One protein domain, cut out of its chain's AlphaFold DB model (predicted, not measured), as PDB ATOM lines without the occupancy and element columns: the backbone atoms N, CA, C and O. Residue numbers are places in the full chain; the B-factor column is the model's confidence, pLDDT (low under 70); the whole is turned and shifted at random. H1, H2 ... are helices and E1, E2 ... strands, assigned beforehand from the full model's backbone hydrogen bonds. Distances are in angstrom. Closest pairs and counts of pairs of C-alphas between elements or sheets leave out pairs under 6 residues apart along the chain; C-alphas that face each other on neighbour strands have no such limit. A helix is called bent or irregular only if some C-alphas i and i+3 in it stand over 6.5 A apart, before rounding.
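What this domain is: This is residues 4 to 120 of the 120 residues of a protein of Exiguobacterium mexicanum (UniProt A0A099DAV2). Picture two small lobes loosely joined: in one, the strand pair E1 and E2 has H3 and H2 packed by it, and in the other, the strand pair E3 and E4 has H6 over it. H4 bridges the lobes along one edge, H5 lies between them with H1 packed on it, and H7, the longest helix, runs near H5. The printed part has 117 residues with seven named helices and four named strands, in the order H1 H2 E1 H3 E2 H4 E3 H5 H6 E4 H7; each two-stranded sheet is parallel, and the class is mostly helix. It is only just compact, close to loose, with a radius of gyration of the C-alphas of 15.8 A and spans of 43 by 33 by 27 A.

How they stand to each other: Begin with H1, residues 4 to 8, which touches H5, residues 80 to 85; their closest C-alphas, Thr 4 and Ala 81, are 5.2 A apart. H2, residues 15 to 27, touches H3, residues 39 to 50, the same way at a steep tilt of 57 degrees, closest at the C-alphas of Thr 19 and Leu 47, 6.3 A. E1, residues 32 to 34, is parallel to E2, residues 54 to 56, with N 33 and O 54 at 2.8 A; E1, H3 and E2 are a strand-helix-strand unit, two parallel neighbours with a helix between, and its crossover is right-handed. H3 only just touches H5, with residues 39 to 42 alone and 3 pairs of C-alphas within 8 A, closest at Thr 39 and Thr 82, 5.2 A. H4, residues 58 to 68, is close but not clearly touching H6, residues 89 to 94, the closest C-alphas being Met 63 and Asn 91, 7.3 A. E3, residues 73 to 75, is parallel to E4, residues 98 to 100, with N 100 and O 74 at 2.8 A; with H5 and H6 they make a second right-handed unit. H7, residues 104 to 118, is close but not clearly touching H5, with the C-alphas of Asn 80 and Met 111 at 7.2 A, and is apart from H6. Every O i to N i+4 pair is within hydrogen-bond range in H1, H2, H4, H5, H6 and H7, but 4 of 8 in H3.

Where its parts are: Find C-alpha 4 at (-25.996, 11.152, 3.023), where H1 begins. From C-alpha 15 at (-18.418, 16.632, 11.783), H2 runs 18.4 A to C-alpha 27. H3 also covers 18.4 A and is irregular, with C-alphas 42 and 45 at 7.8 A. H4 covers 15.5 A, and H7 runs 21.2 A to C-alpha 118 at (-29.041, 21.305, -5.923).

The domain as a whole: The C-alphas farthest apart, Gly 29 and Lys 105, are 45.2 A apart. The printed part has no cut and no long link, and Gly 120 is the chain's last residue. The mean pLDDT of the printed part is 95.6, and no printed residue is under 70.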
ATOM      1  N   THR A   4     -25.369  12.434   3.356       82.44
ATOM      2  CA  THR A   4     -25.996  11.152   3.023       82.44
ATOM      3  C   THR A   4     -24.922  10.105   2.765       82.44
ATOM      4  O   THR A   4     -24.995   9.021   3.332       82.44
ATOM      5  N   GLU A   5     -23.883  10.454   2.007       85.81
ATOM      6  CA  GLU A   5     -22.738   9.568   1.764       85.81
ATOM      7  C   GLU A   5     -22.009   9.184   3.057       85.81
ATOM      8  O   GLU A   5     -21.693   8.014   3.269       85.81
ATOM      9  N   ALA A   6     -21.782  10.146   3.960       85.62
ATOM     10  CA  ALA A   6     -21.137   9.879   5.244       85.62
ATOM     11  C   ALA A   6     -21.918   8.878   6.111       85.62
ATOM     12  O   ALA A   6     -21.319   8.058   6.802       85.62
ATOM     13  N   LEU A   7     -23.250   8.942   6.069       83.31
ATOM     14  CA  LEU A   7     -24.126   8.133   6.916       83.31
ATOM     15  C   LEU A   7     -24.456   6.766   6.316       83.31
ATOM     16  O   LEU A   7     -24.584   5.797   7.056       83.31
ATOM     17  N   LEU A   8     -24.633   6.695   4.996       84.50
ATOM     18  CA  LEU A   8     -25.139   5.493   4.326       84.50
ATOM     19  C   LEU A   8     -24.040   4.663   3.665       84.50
ATOM     20  O   LEU A   8     -24.183   3.451   3.560       84.50
ATOM     21  N   ASN A   9     -22.950   5.306   3.243       86.25
ATOM     22  CA  ASN A   9     -21.934   4.694   2.387       86.25
ATOM     23  C   ASN A   9     -20.526   4.776   2.999       86.25
ATOM     24  O   ASN A   9     -19.532   4.699   2.280       86.25
ATOM     25  N   HIS A  10     -20.429   4.957   4.323       83.94
ATOM     26  CA  HIS A  10     -19.161   5.099   5.055       83.94
ATOM     27  C   HIS A  10     -18.240   6.201   4.494       83.94
ATOM     28  O   HIS A  10     -17.014   6.110   4.570       83.94
ATOM     29  N   GLY A  11     -18.834   7.250   3.916       86.62
ATOM     30  CA  GLY A  11     -18.102   8.413   3.435       86.62
ATOM     31  C   GLY A  11     -17.467   9.224   4.571       86.62
ATOM     32  O   GLY A  11     -17.713   9.009   5.757       86.62
ATOM     33  N   VAL A  12     -16.654  10.215   4.203       92.31
ATOM     34  CA  VAL A  12     -15.971  11.082   5.175       92.31
ATOM     35  C   VAL A  12     -16.989  11.854   6.016       92.31
ATOM     36  O   VAL A  12     -17.800  12.609   5.476       92.31
ATOM     37  N   SER A  13     -16.902  11.718   7.341       94.00
ATOM     38  CA  SER A  13     -17.758  12.464   8.266       94.00
ATOM     39  C   SER A  13     -17.593  13.982   8.080       94.00
ATOM     40  O   SER A  13     -16.466  14.481   8.034       94.00
ATOM     41  N   PRO A  14     -18.693  14.752   7.989       94.94
ATOM     42  CA  PRO A  14     -18.637  16.207   7.940       94.94
ATOM     43  C   PRO A  14     -18.372  16.842   9.312       94.94
ATOM     44  O   PRO A  14     -18.049  18.028   9.341       94.94
ATOM     45  N   LEU A  15     -18.492  16.094  10.419       96.06
ATOM     46  CA  LEU A  15     -18.418  16.632  11.783       96.06
ATOM     47  C   LEU A  15     -17.157  17.475  12.043       96.06
ATOM     48  O   LEU A  15     -17.329  18.622  12.443       96.06
ATOM     49  N   PRO A  16     -15.922  17.024  11.731       96.81
ATOM     50  CA  PRO A  16     -14.729  17.827  12.009       96.81
ATOM     51  C   PRO A  16     -14.743  19.201  11.326       96.81
ATOM     52  O   PRO A  16     -14.360  20.202  11.926       96.81
ATOM     53  N   LEU A  17     -15.233  19.266  10.083       97.12
ATOM     54  CA  LEU A  17     -15.350  20.524   9.342       97.12
ATOM     55  C   LEU A  17     -16.492  21.394   9.871       97.12
ATOM     56  O   LEU A  17     -16.351  22.611   9.926       97.12
ATOM     57  N   MET A  18     -17.615  20.793  10.271       97.81
ATOM     58  CA  MET A  18     -18.714  21.538  10.892       97.81
ATOM     59  C   MET A  18     -18.276  22.163  12.219       97.81
ATOM     60  O   MET A  18     -18.570  23.331  12.447       97.81
ATOM     61  N   THR A  19     -17.519  21.440  13.049       97.69
ATOM     62  CA  THR A  19     -16.964  21.967  14.306       97.69
ATOM     63  C   THR A  19     -15.954  23.093  14.067       97.69
ATOM     64  O   THR A  19     -15.939  24.069  14.814       97.69
ATOM     65  N   ASP A  20     -15.120  23.000  13.027       98.00
ATOM     66  CA  ASP A  20     -14.205  24.085  12.648       98.00
ATOM     67  C   ASP A  20     -14.965  25.352  12.214       98.00
ATOM     68  O   ASP A  20     -14.674  26.451  12.689       98.00
ATOM     69  N   TYR A  21     -15.991  25.214  11.367       97.69
ATOM     70  CA  TYR A  21     -16.808  26.357  10.950       97.69
ATOM     71  C   TYR A  21     -17.637  26.953  12.085       97.69
ATOM     72  O   TYR A  21     -17.765  28.173  12.147       97.69
ATOM     73  N   LEU A  22     -18.145  26.124  12.998       97.81
ATOM     74  CA  LEU A  22     -18.823  26.574  14.211       97.81
ATOM     75  C   LEU A  22     -17.935  27.546  15.002       97.81
ATOM     76  O   LEU A  22     -18.316  28.693  15.210       97.81
ATOM     77  N   LYS A  23     -16.702  27.136  15.327       97.25
ATOM     78  CA  LYS A  23     -15.733  27.973  16.060       97.25
ATOM     79  C   LYS A  23     -15.375  29.260  15.320       97.25
ATOM     80  O   LYS A  23     -15.153  30.302  15.938       97.25
ATOM     81  N   LYS A  24     -15.301  29.204  13.987       98.31
ATOM     82  CA  LYS A  24     -15.062  30.393  13.156       98.31
ATOM     83  C   LYS A  24     -16.220  31.384  13.239       98.31
ATOM     84  O   LYS A  24     -15.959  32.578  13.325       98.31
ATOM     85  N   LEU A  25     -17.465  30.905  13.234       98.38
ATOM     86  CA  LEU A  25     -18.643  31.760  13.401       98.38
ATOM     87  C   LEU A  25     -18.667  32.406  14.791       98.38
ATOM     88  O   LEU A  25     -18.876  33.612  14.884       98.38
ATOM     89  N   GLU A  26     -18.363  31.644  15.844       97.62
ATOM     90  CA  GLU A  26     -18.229  32.180  17.210       97.62
ATOM     91  C   GLU A  26     -17.153  33.268  17.285       97.62
ATOM     92  O   GLU A  26     -17.397  34.370  17.769       97.62
ATOM     93  N   THR A  27     -15.966  32.996  16.731       97.88
ATOM     94  CA  THR A  27     -14.847  33.956  16.714       97.88
ATOM     95  C   THR A  27     -15.186  35.217  15.912       97.88
ATOM     96  O   THR A  27     -14.682  36.298  16.210       97.88
ATOM     97  N   ALA A  28     -16.052  35.095  14.905       98.44
ATOM     98  CA  ALA A  28     -16.551  36.219  14.121       98.44
ATOM     99  C   ALA A  28     -17.638  37.041  14.843       98.44
ATOM    100  O   ALA A  28     -18.096  38.039  14.287       98.44
ATOM    101  N   GLY A  29     -18.037  36.653  16.058       98.31
ATOM    102  CA  GLY A  29     -19.004  37.376  16.882       98.31
ATOM    103  C   GLY A  29     -20.444  36.878  16.762       98.31
ATOM    104  O   GLY A  29     -21.358  37.600  17.147       98.31
ATOM    105  N   ALA A  30     -20.680  35.679  16.219       98.38
ATOM    106  CA  ALA A  30     -22.013  35.086  16.266       98.38
ATOM    107  C   ALA A  30     -22.396  34.756  17.718       98.38
ATOM    108  O   ALA A  30     -21.686  34.011  18.383       98.38
ATOM    109  N   GLU A  31     -23.539  35.266  18.177       98.31
ATOM    110  CA  GLU A  31     -24.095  34.988  19.516       98.31
ATOM    111  C   GLU A  31     -25.147  33.865  19.501       98.31
ATOM    112  O   GLU A  31     -25.576  33.383  20.545       98.31
ATOM    113  N   CYS A  32     -25.568  33.435  18.310       98.06
ATOM    114  CA  CYS A  32     -26.471  32.311  18.115       98.06
ATOM    115  C   CYS A  32     -26.170  31.621  16.778       98.06
ATOM    116  O   CYS A  32     -25.956  32.279  15.757       98.06
ATOM    117  N   ILE A  33     -26.209  30.290  16.769       98.31
ATOM    118  CA  ILE A  33     -25.950  29.449  15.603       98.31
ATOM    119  C   ILE A  33     -27.219  28.703  15.193       98.31
ATOM    120  O   ILE A  33     -27.919  28.100  16.005       98.31
ATOM    121  N   VAL A  34     -27.478  28.695  13.886       97.94
ATOM    122  CA  VAL A  34     -28.499  27.856  13.251       97.94
ATOM    123  C   VAL A  34     -27.877  27.087  12.094       97.94
ATOM    124  O   VAL A  34     -27.012  27.601  11.383       97.94
ATOM    125  N   ILE A  35     -28.327  25.852  11.876       97.62
ATOM    126  CA  ILE A  35     -27.860  25.023  10.760       97.62
ATOM    127  C   ILE A  35     -29.011  24.855   9.761       97.62
ATOM    128  O   ILE A  35     -29.963  24.129  10.035       97.62
ATOM    129  N   PRO A  36     -28.952  25.440   8.557       96.38
ATOM    130  CA  PRO A  36     -30.018  25.293   7.564       96.38
ATOM    131  C   PRO A  36     -29.917  23.947   6.814       96.38
ATOM    132  O   PRO A  36     -29.910  23.888   5.584       96.38
ATOM    133  N   CYS A  37     -29.776  22.831   7.537       95.06
ATOM    134  CA  CYS A  37     -29.657  21.495   6.954       95.06
ATOM    135  C   CYS A  37     -30.185  20.410   7.903       95.06
ATOM    136  O   CYS A  37     -29.530  20.069   8.885       95.06
ATOM    137  N   ASN A  38     -31.322  19.800   7.547       96.00
ATOM    138  CA  ASN A  38     -31.915  18.686   8.298       96.00
ATOM    139  C   ASN A  38     -30.933  17.526   8.490       96.00
ATOM    140  O   ASN A  38     -30.683  17.118   9.613       96.00
ATOM    141  N   THR A  39     -30.294  17.039   7.421       92.12
ATOM    142  CA  THR A  39     -29.380  15.892   7.532       92.12
ATOM    143  C   THR A  39     -28.174  16.171   8.437       92.12
ATOM    144  O   THR A  39     -27.655  15.255   9.059       92.12
ATOM    145  N   ALA A  40     -27.712  17.425   8.524       94.44
ATOM    146  CA  ALA A  40     -26.603  17.793   9.405       94.44
ATOM    147  C   ALA A  40     -26.984  17.739  10.897       94.44
ATOM    148  O   ALA A  40     -26.095  17.617  11.732       94.44
ATOM    149  N   HIS A  41     -28.281  17.758  11.229       95.81
ATOM    150  CA  HIS A  41     -28.748  17.645  12.613       95.81
ATOM    151  C   HIS A  41     -28.568  16.254  13.213       95.81
ATOM    152  O   HIS A  41     -28.781  16.088  14.406       95.81
ATOM    153  N   PHE A  42     -28.122  15.271  12.429       93.94
ATOM    154  CA  PHE A  42     -27.601  14.037  13.005       93.94
ATOM    155  C   PHE A  42     -26.477  14.297  14.009       93.94
ATOM    156  O   PHE A  42     -26.432  13.641  15.037       93.94
ATOM    157  N   TRP A  43     -25.616  15.275  13.716       95.56
ATOM    158  CA  TRP A  43     -24.502  15.664  14.576       95.56
ATOM    159  C   TRP A  43     -24.838  16.863  15.474       95.56
ATOM    160  O   TRP A  43     -23.940  17.591  15.902       95.56
ATOM    161  N   PHE A  44     -26.126  17.174  15.665       96.69
ATOM    162  CA  PHE A  44     -26.524  18.384  16.382       96.69
ATOM    163  C   PHE A  44     -26.043  18.362  17.831       96.69
ATOM    164  O   PHE A  44     -25.534  19.374  18.302       96.69
ATOM    165  N   ASP A  45     -26.140  17.219  18.510       96.06
ATOM    166  CA  ASP A  45     -25.751  17.102  19.915       96.06
ATOM    167  C   ASP A  45     -24.239  17.273  20.096       96.06
ATOM    168  O   ASP A  45     -23.806  18.012  20.982       96.06
ATOM    169  N   GLU A  46     -23.421  16.672  19.228       97.50
ATOM    170  CA  GLU A  46     -21.964  16.845  19.260       97.50
ATOM    171  C   GLU A  46     -21.553  18.289  18.946       97.50
ATOM    172  O   GLU A  46     -20.626  18.822  19.560       97.50
ATOM    173  N   LEU A  47     -22.244  18.943  18.008       97.75
ATOM    174  CA  LEU A  47     -21.994  20.349  17.694       97.75
ATOM    175  C   LEU A  47     -22.427  21.265  18.839       97.75
ATOM    176  O   LEU A  47     -21.678  22.170  19.192       97.75
ATOM    177  N   LYS A  48     -23.582  21.002  19.456       97.06
ATOM    178  CA  LYS A  48     -24.096  21.764  20.598       97.06
ATOM    179  C   LYS A  48     -23.171  21.653  21.806       97.06
ATOM    180  O   LYS A  48     -22.937  22.652  22.471       97.06
ATOM    181  N   GLN A  49     -22.589  20.479  22.053       96.94
ATOM    182  CA  GLN A  49     -21.576  20.290  23.099       96.94
ATOM    183  C   GLN A  49     -20.279  21.070  22.833       96.94
ATOM    184  O   GLN A  49     -19.578  21.426  23.776       96.94
ATOM    185  N   ALA A  50     -19.944  21.316  21.564       95.69
ATOM    186  CA  ALA A  50     -18.766  22.082  21.165       95.69
ATOM    187  C   ALA A  50     -19.029  23.595  21.007       95.69
ATOM    188  O   ALA A  50     -18.076  24.335  20.757       95.69
ATOM    189  N   CYS A  51     -20.290  24.028  21.113       95.94
ATOM    190  CA  CYS A  51     -20.746  25.406  20.949       95.94
ATOM    191  C   CYS A  51     -20.790  26.121  22.307       95.94
ATOM    192  O   CYS A  51     -21.291  25.579  23.290       95.94
ATOM    193  N   HIS A  52     -20.294  27.352  22.357       96.75
ATOM    194  CA  HIS A  52     -20.252  28.226  23.532       96.75
ATOM    195  C   HIS A  52     -21.284  29.358  23.466       96.75
ATOM    196  O   HIS A  52     -21.390  30.147  24.403       96.75
ATOM    197  N   VAL A  53     -22.024  29.444  22.363       97.38
ATOM    198  CA  VAL A  53     -23.135  30.378  22.157       97.38
ATOM    199  C   VAL A  53     -24.444  29.616  21.947       97.38
ATOM    200  O   VAL A  53     -24.436  28.385  21.840       97.38
ATOM    201  N   ASP A  54     -25.573  30.323  21.884       97.44
ATOM    202  CA  ASP A  54     -26.869  29.673  21.695       97.44
ATOM    203  C   ASP A  54     -26.916  28.899  20.372       97.44
ATOM    204  O   ASP A  54     -26.371  29.321  19.352       97.44
ATOM    205  N   MET A  55     -27.588  27.749  20.370       98.06
ATOM    206  CA  MET A  55     -27.726  26.930  19.171       98.06
ATOM    207  C   MET A  55     -29.143  26.384  19.057       98.06
ATOM    208  O   MET A  55     -29.610  25.647  19.931       98.06
ATOM    209  N   LEU A  56     -29.825  26.737  17.966       97.75
ATOM    210  CA  LEU A  56     -31.219  26.360  17.733       97.75
ATOM    211  C   LEU A  56     -31.306  25.196  16.748       97.75
ATOM    212  O   LEU A  56     -30.739  25.236  15.651       97.75
ATOM    213  N   SER A  57     -32.060  24.168  17.131       97.75
ATOM    214  CA  SER A  57     -32.323  23.010  16.283       97.75
ATOM    215  C   SER A  57     -33.471  23.294  15.321       97.75
ATOM    216  O   SER A  57     -34.573  23.677  15.731       97.75
ATOM    217  N   ILE A  58     -33.251  23.030  14.032       97.75
ATOM    218  CA  ILE A  58     -34.326  23.067  13.033       97.75
ATOM    219  C   ILE A  58     -35.390  22.004  13.332       97.75
ATOM    220  O   ILE A  58     -36.570  22.236  13.081       97.75
ATOM    221  N   VAL A  59     -34.989  20.863  13.907       96.56
ATOM    222  CA  VAL A  59     -35.891  19.753  14.227       96.56
ATOM    223  C   VAL A  59     -36.809  20.149  15.378       96.56
ATOM    224  O   VAL A  59     -38.026  20.029  15.251       96.56
ATOM    225  N   GLU A  60     -36.244  20.672  16.470       96.69
ATOM    226  CA  GLU A  60     -37.019  21.134  17.632       96.69
ATOM    227  C   GLU A  60     -37.968  22.268  17.229       96.69
ATOM    228  O   GLU A  60     -39.164  22.206  17.509       96.69
ATOM    229  N   THR A  61     -37.462  23.255  16.482       97.19
ATOM    230  CA  THR A  61     -38.259  24.409  16.034       97.19
ATOM    231  C   THR A  61     -39.410  23.988  15.126       97.19
ATOM    232  O   THR A  61     -40.547  24.416  15.316       97.19
ATOM    233  N   THR A  62     -39.155  23.082  14.181       97.88
ATOM    234  CA  THR A  62     -40.205  22.545  13.304       97.88
ATOM    235  C   THR A  62     -41.246  21.755  14.095       97.88
ATOM    236  O   THR A  62     -42.436  21.846  13.801       97.88
ATOM    237  N   MET A  63     -40.834  20.996  15.114       97.62
ATOM    238  CA  MET A  63     -41.767  20.244  15.957       97.62
ATOM    239  C   MET A  63     -42.677  21.150  16.788       97.62
ATOM    240  O   MET A  63     -43.866  20.850  16.907       97.62
ATOM    241  N   MET A  64     -42.168  22.277  17.297       97.62
ATOM    242  CA  MET A  64     -43.005  23.279  17.971       97.62
ATOM    243  C   MET A  64     -44.122  23.788  17.047       97.62
ATOM    244  O   MET A  64     -45.291  23.807  17.439       97.62
ATOM    245  N   GLU A  65     -43.791  24.104  15.793       97.81
ATOM    246  CA  GLU A  65     -44.778  24.534  14.794       97.81
ATOM    247  C   GLU A  65     -45.765  23.418  14.428       97.81
ATOM    248  O   GLU A  65     -46.977  23.637  14.366       97.81
ATOM    249  N   VAL A  66     -45.281  22.185  14.252       97.38
ATOM    250  CA  VAL A  66     -46.138  21.015  14.006       97.38
ATOM    251  C   VAL A  66     -47.186  20.865  15.111       97.38
ATOM    252  O   VAL A  66     -48.370  20.695  14.806       97.38
ATOM    253  N   LEU A  67     -46.791  20.985  16.379       97.19
ATOM    254  CA  LEU A  67     -47.711  20.905  17.516       97.19
ATOM    255  C   LEU A  67     -48.732  22.051  17.515       97.19
ATOM    256  O   LEU A  67     -49.926  21.815  17.743       97.19
ATOM    257  N   ALA A  68     -48.300  23.268  17.181       97.81
ATOM    258  CA  ALA A  68     -49.175  24.435  17.088       97.81
ATOM    259  C   ALA A  68     -50.281  24.272  16.024       97.81
ATOM    260  O   ALA A  68     -51.391  24.781  16.204       97.81
ATOM    261  N   THR A  69     -50.040  23.495  14.958       96.25
ATOM    262  CA  THR A  69     -51.040  23.254  13.897       96.25
ATOM    263  C   THR A  69     -52.263  22.448  14.358       96.25
ATOM    264  O   THR A  69     -53.289  22.441  13.671       96.25
ATOM    265  N   LYS A  70     -52.160  21.723  15.486       95.75
ATOM    266  CA  LYS A  70     -53.171  20.776  16.007       95.75
ATOM    267  C   LYS A  70     -53.560  19.652  15.031       95.75
ATOM    268  O   LYS A  70     -54.562  18.961  15.241       95.75
ATOM    269  N   LYS A  71     -52.786  19.438  13.963       97.62
ATOM    270  CA  LYS A  71     -53.000  18.348  13.003       97.62
ATOM    271  C   LYS A  71     -52.555  17.020  13.616       97.62
ATOM    272  O   LYS A  71     -51.654  16.970  14.439       97.62
ATOM    273  N   LYS A  72     -53.203  15.927  13.203       97.56
ATOM    274  CA  LYS A  72     -52.895  14.562  13.678       97.56
ATOM    275  C   LYS A  72     -52.063  13.733  12.705       97.56
ATOM    276  O   LYS A  72     -51.509  12.717  13.100       97.56
ATOM    277  N   HIS A  73     -51.992  14.168  11.452       98.25
ATOM    278  CA  HIS A  73     -51.326  13.477  10.358       98.25
ATOM    279  C   HIS A  73     -50.324  14.434   9.726       98.25
ATOM    280  O   HIS A  73     -50.732  15.472   9.200       98.25
ATOM    281  N   ILE A  74     -49.040  14.102   9.810       98.44
ATOM    282  CA  ILE A  74     -47.939  14.978   9.412       98.44
ATOM    283  C   ILE A  74     -47.187  14.312   8.264       98.44
ATOM    284  O   ILE A  74     -46.606  13.245   8.439       98.44
ATOM    285  N   GLY A  75     -47.234  14.925   7.081       98.12
ATOM    286  CA  GLY A  75     -46.454  14.480   5.929       98.12
ATOM    287  C   GLY A  75     -44.993  14.898   6.069       98.12
ATOM    288  O   GLY A  75     -44.723  16.069   6.328       98.12
ATOM    289  N   LEU A  76     -44.062  13.965   5.874       98.06
ATOM    290  CA  LEU A  76     -42.624  14.219   5.932       98.06
ATOM    291  C   LEU A  76     -41.984  13.990   4.561       98.06
ATOM    292  O   LEU A  76     -41.926  12.862   4.077       98.06
ATOM    293  N   LEU A  77     -41.465  15.061   3.960       97.94
ATOM    294  CA  LEU A  77     -40.612  15.005   2.773       97.94
ATOM    295  C   LEU A  77     -39.184  15.334   3.193       97.94
ATOM    296  O   LEU A  77     -38.902  16.450   3.628       97.94
ATOM    297  N   ALA A  78     -38.282  14.366   3.081       96.25
ATOM    298  CA  ALA A  78     -36.898  14.553   3.490       96.25
ATOM    299  C   ALA A  78     -35.939  13.659   2.699       96.25
ATOM    300  O   ALA A  78     -36.348  12.778   1.943       96.25
ATOM    301  N   THR A  79     -34.638  13.892   2.878       94.06
ATOM    302  CA  THR A  79     -33.593  13.050   2.283       94.06
ATOM    303  C   THR A  79     -33.617  11.637   2.864       94.06
ATOM    304  O   THR A  79     -33.989  11.458   4.022       94.06
ATOM    305  N   ASN A  80     -33.125  10.644   2.116       93.19
ATOM    306  CA  ASN A  80     -33.027   9.256   2.592       93.19
ATOM    307  C   ASN A  80     -32.303   9.142   3.937       93.19
ATOM    308  O   ASN A  80     -32.770   8.436   4.823       93.19
ATOM    309  N   ALA A  81     -31.209   9.885   4.121       90.50
ATOM    310  CA  ALA A  81     -30.506   9.918   5.397       90.50
ATOM    311  C   ALA A  81     -31.386  10.479   6.529       90.50
ATOM    312  O   ALA A  81     -31.467   9.864   7.585       90.50
ATOM    313  N   THR A  82     -32.094  11.598   6.313       94.25
ATOM    314  CA  THR A  82     -33.015  12.161   7.325       94.25
ATOM    315  C   THR A  82     -34.080  11.144   7.730       94.25
ATOM    316  O   THR A  82     -34.358  10.987   8.920       94.25
ATOM    317  N   MET A  83     -34.628  10.422   6.747       94.50
ATOM    318  CA  MET A  83     -35.623   9.378   6.977       94.50
ATOM    319  C   MET A  83     -35.039   8.209   7.772       94.50
ATOM    320  O   MET A  83     -35.626   7.818   8.777       94.50
ATOM    321  N   LEU A  84     -33.878   7.682   7.369       91.06
ATOM    322  CA  LEU A  84     -33.251   6.525   8.015       91.06
ATOM    323  C   LEU A  84     -32.913   6.790   9.488       91.06
ATOM    324  O   LEU A  84     -33.087   5.921  10.335       91.06
ATOM    325  N   MET A  85     -32.455   7.999   9.800       89.06
ATOM    326  CA  MET A  85     -32.076   8.381  11.165       89.06
ATOM    327  C   MET A  85     -33.283   8.579  12.092       89.06
ATOM    328  O   MET A  85     -33.141   8.604  13.322       89.06
ATOM    329  N   GLY A  86     -34.478   8.715  11.513       93.69
ATOM    330  CA  GLY A  86     -35.697   8.983  12.262       93.69
ATOM    331  C   GLY A  86     -35.710  10.373  12.896       93.69
ATOM    332  O   GLY A  86     -36.316  10.520  13.954       93.69
ATOM    333  N   LEU A  87     -35.017  11.362  12.301       93.69
ATOM    334  CA  LEU A  87     -34.811  12.688  12.909       93.69
ATOM    335  C   LEU A  87     -36.130  13.377  13.275       93.69
ATOM    336  O   LEU A  87     -36.213  14.037  14.303       93.69
ATOM    337  N   TYR A  88     -37.157  13.202  12.444       97.38
ATOM    338  CA  TYR A  88     -38.480  13.780  12.674       97.38
ATOM    339  C   TYR A  88     -39.489  12.744  13.149       97.38
ATOM    340  O   TYR A  88     -40.305  13.042  14.016       97.38
ATOM    341  N   GLN A  89     -39.437  11.524  12.607       96.81
ATOM    342  CA  GLN A  89     -40.445  10.496  12.874       96.81
ATOM    343  C   GLN A  89     -40.546  10.184  14.365       96.81
ATOM    344  O   GLN A  89     -41.651  10.160  14.897       96.81
ATOM    345  N   LYS A  90     -39.402  10.069  15.055       93.44
ATOM    346  CA  LYS A  90     -39.355   9.815  16.501       93.44
ATOM    347  C   LYS A  90     -40.093  10.894  17.297       93.44
ATOM    348  O   LYS A  90     -40.895  10.558  18.160       93.44
ATOM    349  N   ASN A  91     -39.872  12.167  16.965       94.25
ATOM    350  CA  ASN A  91     -40.487  13.296  17.665       94.25
ATOM    351  C   ASN A  91     -41.975  13.452  17.317       94.25
ATOM    352  O   ASN A  91     -42.787  13.802  18.167       94.25
ATOM    353  N   ILE A  92     -42.362  13.177  16.068       97.50
ATOM    354  CA  ILE A  92     -43.774  13.185  15.653       97.50
ATOM    355  C   ILE A  92     -44.542  12.086  16.400       97.50
ATOM    356  O   ILE A  92     -45.631  12.322  16.928       97.50
ATOM    357  N   GLU A  93     -43.974  10.885  16.463       95.31
ATOM    358  CA  GLU A  93     -44.616   9.720  17.069       95.31
ATOM    359  C   GLU A  93     -44.633   9.785  18.603       95.31
ATOM    360  O   GLU A  93     -45.629   9.373  19.205       95.31
ATOM    361  N   SER A  94     -43.612  10.367  19.251       96.12
ATOM    362  CA  SER A  94     -43.617  10.594  20.708       96.12
ATOM    363  C   SER A  94     -44.761  11.508  21.154       96.12
ATOM    364  O   SER A  94     -45.323  11.321  22.232       96.12
ATOM    365  N   GLU A  95     -45.178  12.426  20.284       97.12
ATOM    366  CA  GLU A  95     -46.325  13.323  20.478       97.12
ATOM    367  C   GLU A  95     -47.675  12.679  20.101       97.12
ATOM    368  O   GLU A  95     -48.715  13.342  20.036       97.12
ATOM    369  N   LYS A  96     -47.693  11.358  19.855       96.88
ATOM    370  CA  LYS A  96     -48.875  10.579  19.440       96.88
ATOM    371  C   LYS A  96     -49.508  11.094  18.141       96.88
ATOM    372  O   LYS A  96     -50.722  10.973  17.941       96.88
ATOM    373  N   LEU A  97     -48.701  11.686  17.262       98.00
ATOM    374  CA  LEU A  97     -49.101  12.075  15.914       98.00
ATOM    375  C   LEU A  97     -48.705  10.977  14.921       98.00
ATOM    376  O   LEU A  97     -47.773  10.209  15.150       98.00
ATOM    377  N   LYS A  98     -49.407  10.905  13.790       98.00
ATOM    378  CA  LYS A  98     -49.087   9.963  12.716       98.00
ATOM    379  C   LYS A  98     -48.153  10.619  11.703       98.00
ATOM    380  O   LYS A  98     -48.574  11.527  10.983       98.00
ATOM    381  N   CYS A  99     -46.923  10.121  11.608       98.00
ATOM    382  CA  CYS A  99     -46.013  10.470  10.524       98.00
ATOM    383  C   CYS A  99     -46.433   9.738   9.239       98.00
ATOM    384  O   CYS A  99     -46.656   8.529   9.240       98.00
ATOM    385  N   ILE A 100     -46.569  10.474   8.138       98.00
ATOM    386  CA  ILE A 100     -46.856   9.937   6.808       98.00
ATOM    387  C   ILE A 100     -45.632  10.187   5.944       98.00
ATOM    388  O   ILE A 100     -45.226  11.330   5.740       98.00
ATOM    389  N   THR A 101     -45.061   9.113   5.422       97.56
ATOM    390  CA  THR A 101     -43.868   9.160   4.581       97.56
ATOM    391  C   THR A 101     -44.205   8.688   3.169       97.56
ATOM    392  O   THR A 101     -45.137   7.894   3.003       97.56
ATOM    393  N   PRO A 102     -43.465   9.139   2.143       97.75
ATOM    394  CA  PRO A 102     -43.584   8.590   0.800       97.75
ATOM    395  C   PRO A 102     -43.330   7.074   0.798       97.75
ATOM    396  O   PRO A 102     -42.550   6.568   1.609       97.75
ATOM    397  N   ASP A 103     -43.966   6.353  -0.127       97.38
ATOM    398  CA  ASP A 103     -43.541   4.991  -0.455       97.38
ATOM    399  C   ASP A 103     -42.176   5.000  -1.168       97.38
ATOM    400  O   ASP A 103     -41.636   6.058  -1.490       97.38
ATOM    401  N   ILE A 104     -41.606   3.820  -1.427       96.62
ATOM    402  CA  ILE A 104     -40.256   3.692  -2.006       96.62
ATOM    403  C   ILE A 104     -40.130   4.470  -3.326       96.62
ATOM    404  O   ILE A 104     -39.207   5.266  -3.486       96.62
ATOM    405  N   LYS A 105     -41.087   4.303  -4.248       97.62
ATOM    406  CA  LYS A 105     -41.063   4.972  -5.561       97.62
ATOM    407  C   LYS A 105     -41.204   6.488  -5.424       97.62
ATOM    408  O   LYS A 105     -40.541   7.253  -6.120       97.62
ATOM    409  N   SER A 106     -42.060   6.937  -4.515       98.12
ATOM    410  CA  SER A 106     -42.269   8.359  -4.248       98.12
ATOM    411  C   SER A 106     -41.060   8.987  -3.560       98.12
ATOM    412  O   SER A 106     -40.704  10.123  -3.865       98.12
ATOM    413  N   GLN A 107     -40.375   8.240  -2.696       97.88
ATOM    414  CA  GLN A 107     -39.147   8.684  -2.045       97.88
ATOM    415  C   GLN A 107     -37.994   8.854  -3.047       97.88
ATOM    416  O   GLN A 107     -37.236   9.819  -2.947       97.88
ATOM    417  N   GLU A 108     -37.885   7.986  -4.058       97.38
ATOM    418  CA  GLU A 108     -36.938   8.171  -5.167       97.38
ATOM    419  C   GLU A 108     -37.203   9.481  -5.924       97.38
ATOM    420  O   GLU A 108     -36.265  10.225  -6.227       97.38
ATOM    421  N   MET A 109     -38.475   9.810  -6.177       98.12
ATOM    422  CA  MET A 109     -38.852  11.083  -6.802       98.12
ATOM    423  C   MET A 109     -38.492  12.281  -5.916       98.12
ATOM    424  O   MET A 109     -37.916  13.244  -6.418       98.12
ATOM    425  N   VAL A 110     -38.744  12.205  -4.604       97.94
ATOM    426  CA  VAL A 110     -38.342  13.245  -3.637       97.94
ATOM    427  C   VAL A 110     -36.829  13.465  -3.669       97.94
ATOM    428  O   VAL A 110     -36.373  14.604  -3.786       97.94
ATOM    429  N   MET A 111     -36.038  12.391  -3.625       95.19
ATOM    430  CA  MET A 111     -34.578  12.477  -3.700       95.19
ATOM    431  C   MET A 111     -34.102  13.083  -5.017       95.19
ATOM    432  O   MET A 111     -33.241  13.965  -5.010       95.19
ATOM    433  N   LYS A 112     -34.692  12.660  -6.139       96.88
ATOM    434  CA  LYS A 112     -34.400  13.232  -7.454       96.88
ATOM    435  C   LYS A 112     -34.695  14.732  -7.474       96.88
ATOM    436  O   LYS A 112     -33.841  15.495  -7.907       96.88
ATOM    437  N   SER A 113     -35.847  15.167  -6.964       97.69
ATOM    438  CA  SER A 113     -36.201  16.590  -6.876       97.69
ATOM    439  C   SER A 113     -35.216  17.390  -6.020       97.69
ATOM    440  O   SER A 113     -34.797  18.470  -6.428       97.69
ATOM    441  N   ILE A 114     -34.795  16.855  -4.867       93.25
ATOM    442  CA  ILE A 114     -33.805  17.509  -3.996       93.25
ATOM    443  C   ILE A 114     -32.460  17.673  -4.716       93.25
ATOM    444  O   ILE A 114     -31.847  18.736  -4.619       93.25
ATOM    445  N   TYR A 115     -31.986  16.644  -5.424       91.81
ATOM    446  CA  TYR A 115     -30.718  16.717  -6.152       91.81
ATOM    447  C   TYR A 115     -30.790  17.591  -7.404       91.81
ATOM    448  O   TYR A 115     -29.842  18.330  -7.649       91.81
ATOM    449  N   LEU A 116     -31.906  17.574  -8.140       96.50
ATOM    450  CA  LEU A 116     -32.131  18.481  -9.271       96.50
ATOM    451  C   LEU A 116     -32.100  19.944  -8.822       96.50
ATOM    452  O   LEU A 116     -31.401  20.747  -9.418       96.50
ATOM    453  N   LEU A 117     -32.767  20.285  -7.715       95.31
ATOM    454  CA  LEU A 117     -32.687  21.643  -7.166       95.31
ATOM    455  C   LEU A 117     -31.242  22.032  -6.798       95.31
ATOM    456  O   LEU A 117     -30.847  23.185  -6.936       95.31
ATOM    457  N   LYS A 118     -30.443  21.076  -6.306       90.00
ATOM    458  CA  LYS A 118     -29.041  21.305  -5.923       90.00
ATOM    459  C   LYS A 118     -28.097  21.460  -7.113       90.00
ATOM    460  O   LYS A 118     -27.029  22.034  -6.923       90.00
ATOM    461  N   SER A 119     -28.445  20.935  -8.288       94.06
ATOM    462  CA  SER A 119     -27.611  21.049  -9.489       94.06
ATOM    463  C   SER A 119     -27.760  22.383 -10.229       94.06
ATOM    464  O   SER A 119     -26.976  22.628 -11.142       94.06
ATOM    465  N   GLY A 120     -28.704  23.236  -9.810       88.75
ATOM    466  CA  GLY A 120     -29.117  24.437 -10.549       88.75
ATOM    467  C   GLY A 120     -30.139  24.129 -11.635       88.75
ATOM    468  O   GLY A 120     -30.509  25.095 -12.335       88.75
TER     469      GLY A 120